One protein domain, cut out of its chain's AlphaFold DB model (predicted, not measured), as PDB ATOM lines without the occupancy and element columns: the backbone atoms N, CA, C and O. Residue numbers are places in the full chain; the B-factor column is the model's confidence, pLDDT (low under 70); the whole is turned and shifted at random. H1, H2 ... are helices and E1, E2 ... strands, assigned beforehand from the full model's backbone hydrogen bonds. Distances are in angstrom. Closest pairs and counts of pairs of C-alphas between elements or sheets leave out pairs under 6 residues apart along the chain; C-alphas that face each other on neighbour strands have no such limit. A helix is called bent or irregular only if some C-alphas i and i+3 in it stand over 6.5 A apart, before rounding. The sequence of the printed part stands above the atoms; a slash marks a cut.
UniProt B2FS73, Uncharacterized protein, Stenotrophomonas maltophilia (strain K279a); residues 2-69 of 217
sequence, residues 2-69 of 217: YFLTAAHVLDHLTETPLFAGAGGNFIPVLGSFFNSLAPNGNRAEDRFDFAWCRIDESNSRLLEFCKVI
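Overview. This is residues 2 to 69 of the 217 residues of an uncharacterized protein of Stenotrophomonas maltophilia (strain K279a) (UniProt B2FS73). The domain is an elongated body with two small parts set along its length: a three-stranded sheet, E1, E5 and E4, with helix H1 near one end of it, and a two-stranded hairpin, E2 and E3, with helix H2 packed on it. The hairpin and H2 make one end of the long axis, and the link of residues 36 to 49, between E4 and E5, makes the other. The printed part has 68 residues, with two named helices and five named strands in the order E1, H1, E2, E3, E4, E5, H2. The class is mixed, helices and strands; both sheets are antiparallel, the larger in the order E1, E5, E4. The whole is only just compact, close to loose, with a radius of gyration of the C-alphas of 13.0 A and spans of 39 by 24 by 17 A.

Arrangement. E1, residues 2 to 6, is an edge strand antiparallel to E5, residues 50 to 54, with N 3 and O 53 within hydrogen-bond range at 3.0 A. On the other side of E5 is E4, residues 33 to 35, also antiparallel, with N 34 and O 52 at 2.8 A; E4 and E5 form a hairpin. H1, residues 7 to 14, is on this sheet, over E5 and E4, at a height over the sheet of 9.8 A. It only just stands up from the sheet, its line rising 41 degrees. Its closest C-alphas to E5 are those of Ala 7 and Phe 50, 4.5 A apart. E2, residues 19 to 22, and E3, residues 25 to 28, form a hairpin, with N 20 and O 27 at 2.8 A. The C-alphas of Ala 22 in E2 and Phe 65 in H2, residues 57 to 65, are the closest of those two elements, 5.6 A apart. H2 is not on the sheet of E1, E5 and E4. H1 and H2 are apart. Of the O i to N i+4 pairs, 0 of 4 are within hydrogen-bond range in H1, where 3 of 5 O i to N i+3 pairs are, and 3 of 5 in H2.

Along the chain. E1 begins at C-alpha 2, (93.860, 99.480, 144.128), and is 13.3 A long. H1 is 13.5 A long and only just irregular: C-alphas 11 and 14 are 6.9 A apart. E2 is 9.2 A, E3 9.5 A, E4 6.6 A and E5 13.9 A long. H2 is 13.9 A long, ends at C-alpha 65, (91.564, 101.391, 129.199), and is irregular: C-alphas 58 and 61 are 8.2 A apart.

Size, cuts and confidence. The two C-alphas farthest apart, those of Gly 24 and Asn 40, are 40.2 A apart. The printed part has no cut. The link from E4 to E5 is long, with 14 residues, and the other links are tight. The mean pLDDT of the printed part is 91.0, and no printed residue is under 70.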
ATOM      1  N   TYR A   2      93.562 100.895 143.924       94.75
ATOM      2  CA  TYR A   2      93.860  99.480 144.128       94.75
ATOM      3  C   TYR A   2      93.181  98.630 143.063       94.75
ATOM      4  O   TYR A   2      92.075  98.952 142.628       94.75
ATOM      5  N   PHE A   3      93.848  97.553 142.673       95.38
ATOM      6  CA  PHE A   3      93.246  96.448 141.941       95.38
ATOM      7  C   PHE A   3      92.941  95.336 142.937       95.38
ATOM      8  O   PHE A   3      93.767  95.056 143.804       95.38
ATOM      9  N   LEU A   4      91.758  94.735 142.824       96.81
ATOM     10  CA  LEU A   4      91.270  93.679 143.708       96.81
ATOM     11  C   LEU A   4      91.015  92.406 142.899       96.81
ATOM     12  O   LEU A   4      90.531  92.480 141.771       96.81
ATOM     13  N   THR A   5      91.310  91.248 143.483       96.38
ATOM     14  CA  THR A   5      90.993  89.923 142.927       96.38
ATOM     15  C   THR A   5      90.902  88.888 144.050       96.38
ATOM     16  O   THR A   5      91.200  89.210 145.197       96.38
ATOM     17  N   ALA A   6      90.464  87.662 143.761       96.06
ATOM     18  CA  ALA A   6      90.505  86.585 144.749       96.06
ATOM     19  C   ALA A   6      91.954  86.120 144.986       96.06
ATOM     20  O   ALA A   6      92.767  86.133 144.059       96.06
ATOM     21  N   ALA A   7      92.295  85.713 146.209       95.56
ATOM     22  CA  ALA A   7      93.670  85.361 146.559       95.56
ATOM     23  C   ALA A   7      94.159  84.127 145.794       95.56
ATOM     24  O   ALA A   7      95.264  84.162 145.255       95.56
ATOM     25  N   HIS A   8      93.325  83.095 145.650       93.19
ATOM     26  CA  HIS A   8      93.681  81.897 144.883       93.19
ATOM     27  C   HIS A   8      93.943  82.164 143.392       93.19
ATOM     28  O   HIS A   8      94.596  81.367 142.726       93.19
ATOM     29  N   VAL A   9      93.463  83.285 142.834       92.06
ATOM     30  CA  VAL A   9      93.805  83.667 141.451       92.06
ATOM     31  C   VAL A   9      95.307  83.936 141.333       92.06
ATOM     32  O   VAL A   9      95.898  83.669 140.289       92.06
ATOM     33  N   LEU A  10      95.934  84.422 142.408       92.12
ATOM     34  CA  LEU A  10      97.367  84.693 142.441       92.12
ATOM     35  C   LEU A  10      98.222  83.432 142.561       92.12
ATOM     36  O   LEU A  10      99.406  83.487 142.242       92.12
ATOM     37  N   ASP A  11      97.645  82.297 142.960       90.31
ATOM     38  CA  ASP A  11      98.381  81.029 143.041       90.31
ATOM     39  C   ASP A  11      98.877  80.582 141.650       90.31
ATOM     40  O   ASP A  11      99.852  79.844 141.537       90.31
ATOM     41  N   HIS A  12      98.260  81.099 140.581       89.06
ATOM     42  CA  HIS A  12      98.666  80.878 139.193       89.06
ATOM     43  C   HIS A  12      99.796  81.801 138.709       89.06
ATOM     44  O   HIS A  12     100.266  81.634 137.584       89.06
ATOM     45  N   LEU A  13     100.265  82.759 139.523       88.00
ATOM     46  CA  LEU A  13     101.328  83.694 139.122       88.00
ATOM     47  C   LEU A  13     102.673  83.016 138.838       88.00
ATOM     48  O   LEU A  13     103.498  83.576 138.118       88.00
ATOM     49  N   THR A  14     102.899  81.820 139.383       84.19
ATOM     50  CA  THR A  14     104.079  80.999 139.081       84.19
ATOM     51  C   THR A  14     104.055  80.443 137.657       84.19
ATOM     52  O   THR A  14     105.111  80.159 137.097       84.19
ATOM     53  N   GLU A  15     102.868  80.309 137.061       87.88
ATOM     54  CA  GLU A  15     102.659  79.752 135.724       87.88
ATOM     55  C   GLU A  15     102.428  80.847 134.677       87.88
ATOM     56  O   GLU A  15     102.891  80.736 133.541       87.88
ATOM     57  N   THR A  16     101.701  81.907 135.038       87.00
ATOM     58  CA  THR A  16     101.314  82.975 134.112       87.00
ATOM     59  C   THR A  16     101.152  84.315 134.830       87.00
ATOM     60  O   THR A  16     100.556  84.363 135.906       87.00
ATOM     61  N   PRO A  17     101.587  85.442 134.233       89.69
ATOM     62  CA  PRO A  17     101.255  86.760 134.764       89.69
ATOM     63  C   PRO A  17      99.738  86.974 134.836       89.69
ATOM     64  O   PRO A  17      98.972  86.395 134.057       89.69
ATOM     65  N   LEU A  18      99.301  87.851 135.743       92.44
ATOM     66  CA  LEU A  18      97.909  88.286 135.806       92.44
ATOM     67  C   LEU A  18      97.648  89.370 134.756       92.44
ATOM     68  O   LEU A  18      98.383  90.354 134.677       92.44
ATOM     69  N   PHE A  19      96.566  89.220 133.994       91.06
ATOM     70  CA  PHE A  19      96.158  90.177 132.966       91.06
ATOM     71  C   PHE A  19      94.730  90.675 133.191       91.06
ATOM     72  O   PHE A  19      93.838  89.904 133.543       91.06
ATOM     73  N   ALA A  20      94.491  91.949 132.889       90.12
ATOM     74  CA  ALA A  20      93.161  92.498 132.676       90.12
ATOM     75  C   ALA A  20      92.853  92.559 131.171       90.12
ATOM     76  O   ALA A  20      93.662  93.040 130.376       90.12
ATOM     77  N   GLY A  21      91.670  92.094 130.772       88.38
ATOM     78  CA  GLY A  21      91.177  92.276 129.407       88.38
ATOM     79  C   GLY A  21      90.561  93.664 129.232       88.38
ATOM     80  O   GLY A  21      89.458  93.896 129.723       88.38
ATOM     81  N   ALA A  22      91.238  94.576 128.532       87.25
ATOM     82  CA  ALA A  22      90.755  95.942 128.307       87.25
ATOM     83  C   ALA A  22      91.270  96.523 126.981       87.25
ATOM     84  O   ALA A  22      92.355  96.182 126.515       87.25
ATOM     85  N   GLY A  23      90.464  97.365 126.325       84.75
ATOM     86  CA  GLY A  23      90.841  97.984 125.045       84.75
ATOM     87  C   GLY A  23      91.153  96.989 123.916       84.75
ATOM     88  O   GLY A  23      91.925  97.311 123.022       84.75
ATOM     89  N   GLY A  24      90.623  95.762 123.982       86.31
ATOM     90  CA  GLY A  24      90.956  94.682 123.043       86.31
ATOM     91  C   GLY A  24      92.307  93.997 123.295       86.31
ATOM     92  O   GLY A  24      92.720  93.179 122.480       86.31
ATOM     93  N   ASN A  25      92.976  94.299 124.412       86.81
ATOM     94  CA  ASN A  25      94.287  93.770 124.780       86.81
ATOM     95  C   ASN A  25      94.231  92.995 126.107       86.81
ATOM     96  O   ASN A  25      93.355  93.229 126.941       86.81
ATOM     97  N   PHE A  26      95.218  92.123 126.319       88.88
ATOM     98  CA  PHE A  26      95.570  91.616 127.645       88.88
ATOM     99  C   PHE A  26      96.638  92.529 128.240       88.88
ATOM    100  O   PHE A  26      97.768  92.577 127.756       88.88
ATOM    101  N   ILE A  27      96.266  93.291 129.262       91.81
ATOM    102  CA  ILE A  27      97.149  94.255 129.914       91.81
ATOM    103  C   ILE A  27      97.647  93.626 131.215       91.81
ATOM    104  O   ILE A  27      96.812  93.281 132.051       91.81
ATOM    105  N   PRO A  28      98.964  93.437 131.401       92.56
ATOM    106  CA  PRO A  28      99.481  92.853 132.630       92.56
ATOM    107  C   PRO A  28      99.183  93.766 133.821       92.56
ATOM    108  O   PRO A  28      99.277  94.989 133.714       92.56
ATOM    109  N   VAL A  29      98.834  93.161 134.953       94.31
ATOM    110  CA  VAL A  29      98.694  93.854 136.236       94.31
ATOM    111  C   VAL A  29     100.032  93.769 136.954       94.31
ATOM    112  O   VAL A  29     100.474  92.683 137.325       94.31
ATOM    113  N   LEU A  30     100.696  94.912 137.103       91.75
ATOM    114  CA  LEU A  30     102.047  95.003 137.651       91.75
ATOM    115  C   LEU A  30     102.019  95.443 139.117       91.75
ATOM    116  O   LEU A  30     101.129  96.179 139.543       91.75
ATOM    117  N   GLY A  31     103.031  95.020 139.873       88.38
ATOM    118  CA  GLY A  31     103.247  95.426 141.260       88.38
ATOM    119  C   GLY A  31     103.234  94.264 142.249       88.38
ATOM    120  O   GLY A  31     103.052  93.101 141.892       88.38
ATOM    121  N   SER A  32     103.453  94.598 143.517       91.19
ATOM    122  CA  SER A  32     103.406  93.636 144.615       91.19
ATOM    123  C   SER A  32     101.966  93.413 145.060       91.19
ATOM    124  O   SER A  32     101.245  94.364 145.379       91.19
ATOM    125  N   PHE A  33     101.564  92.147 145.095       92.81
ATOM    126  CA  PHE A  33     100.272  91.744 145.624       92.81
ATOM    127  C   PHE A  33     100.372  91.418 147.110       92.81
ATOM    128  O   PHE A  33     101.290  90.733 147.558       92.81
ATOM    129  N   PHE A  34      99.370  91.871 147.844       93.69
ATOM    130  CA  PHE A  34      99.058  91.440 149.197       93.69
ATOM    131  C   PHE A  34      97.804  90.568 149.137       93.69
ATOM    132  O   PHE A  34      96.967  90.746 148.251       93.69
ATOM    133  N   ASN A  35      97.659  89.622 150.058       93.94
ATOM    134  CA  ASN A  35      96.493  88.748 150.110       93.94
ATOM    135  C   ASN A  35      96.061  88.443 151.546       93.94
ATOM    136  O   ASN A  35      96.777  88.718 152.514       93.94
ATOM    137  N   SER A  36      94.846  87.922 151.676       91.44
ATOM    138  CA  SER A  36      94.343  87.329 152.906       91.44
ATOM    139  C   SER A  36      95.231  86.165 153.350       91.44
ATOM    140  O   SER A  36      95.794  85.413 152.546       91.44
ATOM    141  N   LEU A  37      95.370  86.046 154.672       85.25
ATOM    142  CA  LEU A  37      96.188  85.018 155.296       85.25
ATOM    143  C   LEU A  37      95.409  83.708 155.358       85.25
ATOM    144  O   LEU A  37      94.396  83.602 156.046       85.25
ATOM    145  N   ALA A  38      95.942  82.699 154.684       86.50
ATOM    146  CA  ALA A  38      95.493  81.329 154.821       86.50
ATOM    147  C   ALA A  38      95.949  80.753 156.178       86.50
ATOM    148  O   ALA A  38      97.156  80.768 156.458       86.50
ATOM    149  N   PRO A  39      95.040  80.221 157.018       85.88
ATOM    150  CA  PRO A  39      95.418  79.530 158.248       85.88
ATOM    151  C   PRO A  39      96.429  78.418 157.959       85.88
ATOM    152  O   PRO A  39      96.227  77.611 157.055       85.88
ATOM    153  N   ASN A  40      97.549  78.399 158.689       85.56
ATOM    154  CA  ASN A  40      98.636  77.422 158.508       85.56
ATOM    155  C   ASN A  40      99.175  77.318 157.062       85.56
ATOM    156  O   ASN A  40      99.734  76.291 156.684       85.56
ATOM    157  N   GLY A  41      98.985  78.353 156.234       82.69
ATOM    158  CA  GLY A  41      99.336  78.328 154.811       82.69
ATOM    159  C   GLY A  41      98.390  77.503 153.926       82.69
ATOM    160  O   GLY A  41      98.665  77.334 152.740       82.69
ATOM    161  N   ASN A  42      97.271  76.998 154.457       87.19
ATOM    162  CA  ASN A  42      96.301  76.215 153.698       87.19
ATOM    163  C   ASN A  42      95.278  77.120 152.990       87.19
ATOM    164  O   ASN A  42      94.298  77.553 153.598       87.19
ATOM    165  N   ARG A  43      95.470  77.391 151.689       88.88
ATOM    166  CA  ARG A  43      94.563  78.261 150.908       88.88
ATOM    167  C   ARG A  43      93.101  77.796 150.934       88.88
ATOM    168  O   ARG A  43      92.213  78.635 150.910       88.88
ATOM    169  N   ALA A  44      92.829  76.495 151.062       86.12
ATOM    170  CA  ALA A  44      91.459  75.973 151.152       86.12
ATOM    171  C   ALA A  44      90.731  76.351 152.464       86.12
ATOM    172  O   ALA A  44      89.509  76.195 152.584       86.12
ATOM    173  N   GLU A  45      91.477  76.825 153.461       89.62
ATOM    174  CA  GLU A  45      90.959  77.335 154.732       89.62
ATOM    175  C   GLU A  45      90.894  78.863 154.777       89.62
ATOM    176  O   GLU A  45      90.329  79.411 155.722       89.62
ATOM    177  N   ASP A  46      91.413  79.559 153.762       93.94
ATOM    178  CA  ASP A  46      91.268  81.007 153.644       93.94
ATOM    179  C   ASP A  46      89.813  81.356 153.322       93.94
ATOM    180  O   ASP A  46      89.341  81.193 152.200       93.94
ATOM    181  N   ARG A  47      89.076  81.806 154.337       94.81
ATOM    182  CA  ARG A  47      87.661  82.170 154.187       94.81
ATOM    183  C   ARG A  47      87.460  83.521 153.523       94.81
ATOM    184  O   ARG A  47      86.385  83.759 152.992       94.81
ATOM    185  N   PHE A  48      88.475  84.379 153.551       95.88
ATOM    186  CA  PHE A  48      88.395  85.715 152.982       95.88
ATOM    187  C   PHE A  48      88.856  85.738 151.525       95.88
ATOM    188  O   PHE A  48      88.273  86.448 150.717       95.88
ATOM    189  N   ASP A  49      89.896  84.975 151.193       96.12
ATOM    190  CA  ASP A  49      90.342  84.695 149.825       96.12
ATOM    191  C   ASP A  49      90.343  85.928 148.896       96.12
ATOM    192  O   ASP A  49      89.880  85.889 147.757       96.12
ATOM    193  N   PHE A  50      90.868  87.056 149.375       97.19
ATOM    194  CA  PHE A  50      90.999  88.284 148.595       97.19
ATOM    195  C   PHE A  50      92.449  88.740 148.528       97.19
ATOM    196  O   PHE A  50      93.253  88.524 149.433       97.19
ATOM    197  N   ALA A  51      92.776  89.429 147.449       96.31
ATOM    198  CA  ALA A  51      94.072  90.020 147.221       96.31
ATOM    199  C   ALA A  51      93.948  91.407 146.607       96.31
ATOM    200  O   ALA A  51      92.966  91.733 145.934       96.31
ATOM    201  N   TRP A  52      94.969  92.221 146.841       96.44
ATOM    202  CA  TRP A  52      95.046  93.569 146.317       96.44
ATOM    203  C   TRP A  52      96.467  93.940 145.917       96.44
ATOM    204  O   TRP A  52      97.441  93.481 146.512       96.44
ATOM    205  N   CYS A  53      96.587  94.823 144.934       94.50
ATOM    206  CA  CYS A  53      97.829  95.532 144.651       94.50
ATOM    207  C   CYS A  53      97.551  97.028 144.503       94.50
ATOM    208  O   CYS A  53      96.467  97.451 144.078       94.50
ATOM    209  N   ARG A  54      98.526  97.849 144.901       94.00
ATOM    210  CA  ARG A  54      98.459  99.296 144.690       94.00
ATOM    211  C   ARG A  54      98.751  99.587 143.222       94.00
ATOM    212  O   ARG A  54      99.766  99.148 142.699       94.00
ATOM    213  N   ILE A  55      97.872 100.354 142.591       92.69
ATOM    214  CA  ILE A  55      98.042 100.814 141.214       92.69
ATOM    215  C   ILE A  55      98.808 102.136 141.228       92.69
ATOM    216  O   ILE A  55      98.342 103.116 141.820       92.69
ATOM    217  N   ASP A  56      99.974 102.129 140.587       90.12
ATOM    218  CA  ASP A  56     100.866 103.270 140.372       90.12
ATOM    219  C   ASP A  56     101.166 103.474 138.871       90.12
ATOM    220  O   ASP A  56     100.513 102.882 138.007       90.12
ATOM    221  N   GLU A  57     102.140 104.326 138.548       89.44
ATOM    222  CA  GLU A  57     102.511 104.682 137.172       89.44
ATOM    223  C   GLU A  57     102.935 103.482 136.311       89.44
ATOM    224  O   GLU A  57     102.729 103.506 135.093       89.44
ATOM    225  N   SER A  58     103.439 102.397 136.918       90.94
ATOM    226  CA  SER A  58     103.781 101.168 136.183       90.94
ATOM    227  C   SER A  58     102.558 100.533 135.511       90.94
ATOM    228  O   SER A  58     102.679  99.834 134.509       90.94
ATOM    229  N   ASN A  59     101.358 100.841 136.008       92.44
ATOM    230  CA  ASN A  59     100.081 100.352 135.506       92.44
ATOM    231  C   ASN A  59      99.363 101.375 134.600       92.44
ATOM    232  O   ASN A  59      98.147 101.291 134.418       92.44
ATOM    233  N   SER A  60     100.081 102.336 134.007       90.12
ATOM    234  CA  SER A  60      99.510 103.393 133.148       90.12
ATOM    235  C   SER A  60      98.570 102.870 132.052       90.12
ATOM    236  O   SER A  60      97.495 103.430 131.847       90.12
ATOM    237  N   ARG A  61      98.899 101.739 131.412       91.00
ATOM    238  CA  ARG A  61      98.024 101.107 130.405       91.00
ATOM    239  C   ARG A  61      96.700 100.608 130.984       91.00
ATOM    240  O   ARG A  61      95.682 100.678 130.307       91.00
ATOM    241  N   LEU A  62      96.672 100.114 132.224       90.69
ATOM    242  CA  LEU A  62      95.400  99.761 132.866       90.69
ATOM    243  C   LEU A  62      94.544 101.009 133.068       90.69
ATOM    244  O   LEU A  62      93.349 100.969 132.798       90.69
ATOM    245  N   LEU A  63      95.155 102.113 133.499       89.88
ATOM    246  CA  LEU A  63      94.460 103.382 133.728       89.88
ATOM    247  C   LEU A  63      93.908 104.004 132.438       89.88
ATOM    248  O   LEU A  63      92.893 104.693 132.485       89.88
ATOM    249  N   GLU A  64      94.546 103.743 131.296       92.00
ATOM    250  CA  GLU A  64      94.088 104.189 129.977       92.00
ATOM    251  C   GLU A  64      92.778 103.502 129.551       92.00
ATOM    252  O   GLU A  64      91.860 104.157 129.056       92.00
ATOM    253  N   PHE A  65      92.671 102.184 129.751       91.38
ATOM    254  CA  PHE A  65      91.564 101.391 129.199       91.38
ATOM    255  C   PHE A  65      90.496 100.980 130.219       91.38
ATOM    256  O   PHE A  65      89.373 100.645 129.826       91.38
ATOM    257  N   CYS A  66      90.810 100.981 131.515       89.19
ATOM    258  CA  CYS A  66      89.884 100.578 132.568       89.19
ATOM    259  C   CYS A  66      89.251 101.793 133.246       89.19
ATOM    260  O   CYS A  66      89.919 102.743 133.645       89.19
ATOM    261  N   LYS A  67      87.936 101.722 133.470       89.56
ATOM    262  CA  LYS A  67      87.246 102.682 134.335       89.56
ATOM    263  C   LYS A  67      87.432 102.287 135.792       89.56
ATOM    264  O   LYS A  67      87.217 101.137 136.167       89.56
ATOM    265  N   VAL A  68      87.772 103.270 136.610       92.12
ATOM    266  CA  VAL A  68      87.927 103.111 138.054       92.12
ATOM    267  C   VAL A  68      86.558 103.221 138.712       92.12
ATOM    268  O   VAL A  68      85.798 104.140 138.403       92.12
ATOM    269  N   ILE A  69      86.248 102.312 139.635       94.25
ATOM    270  CA  ILE A  69      85.072 102.459 140.499       94.25
ATOM    271  C   ILE A  69      85.366 103.611 141.473       94.25
ATOM    272  O   ILE A  69      86.299 103.501 142.272       94.25
TER     273      ILE A  69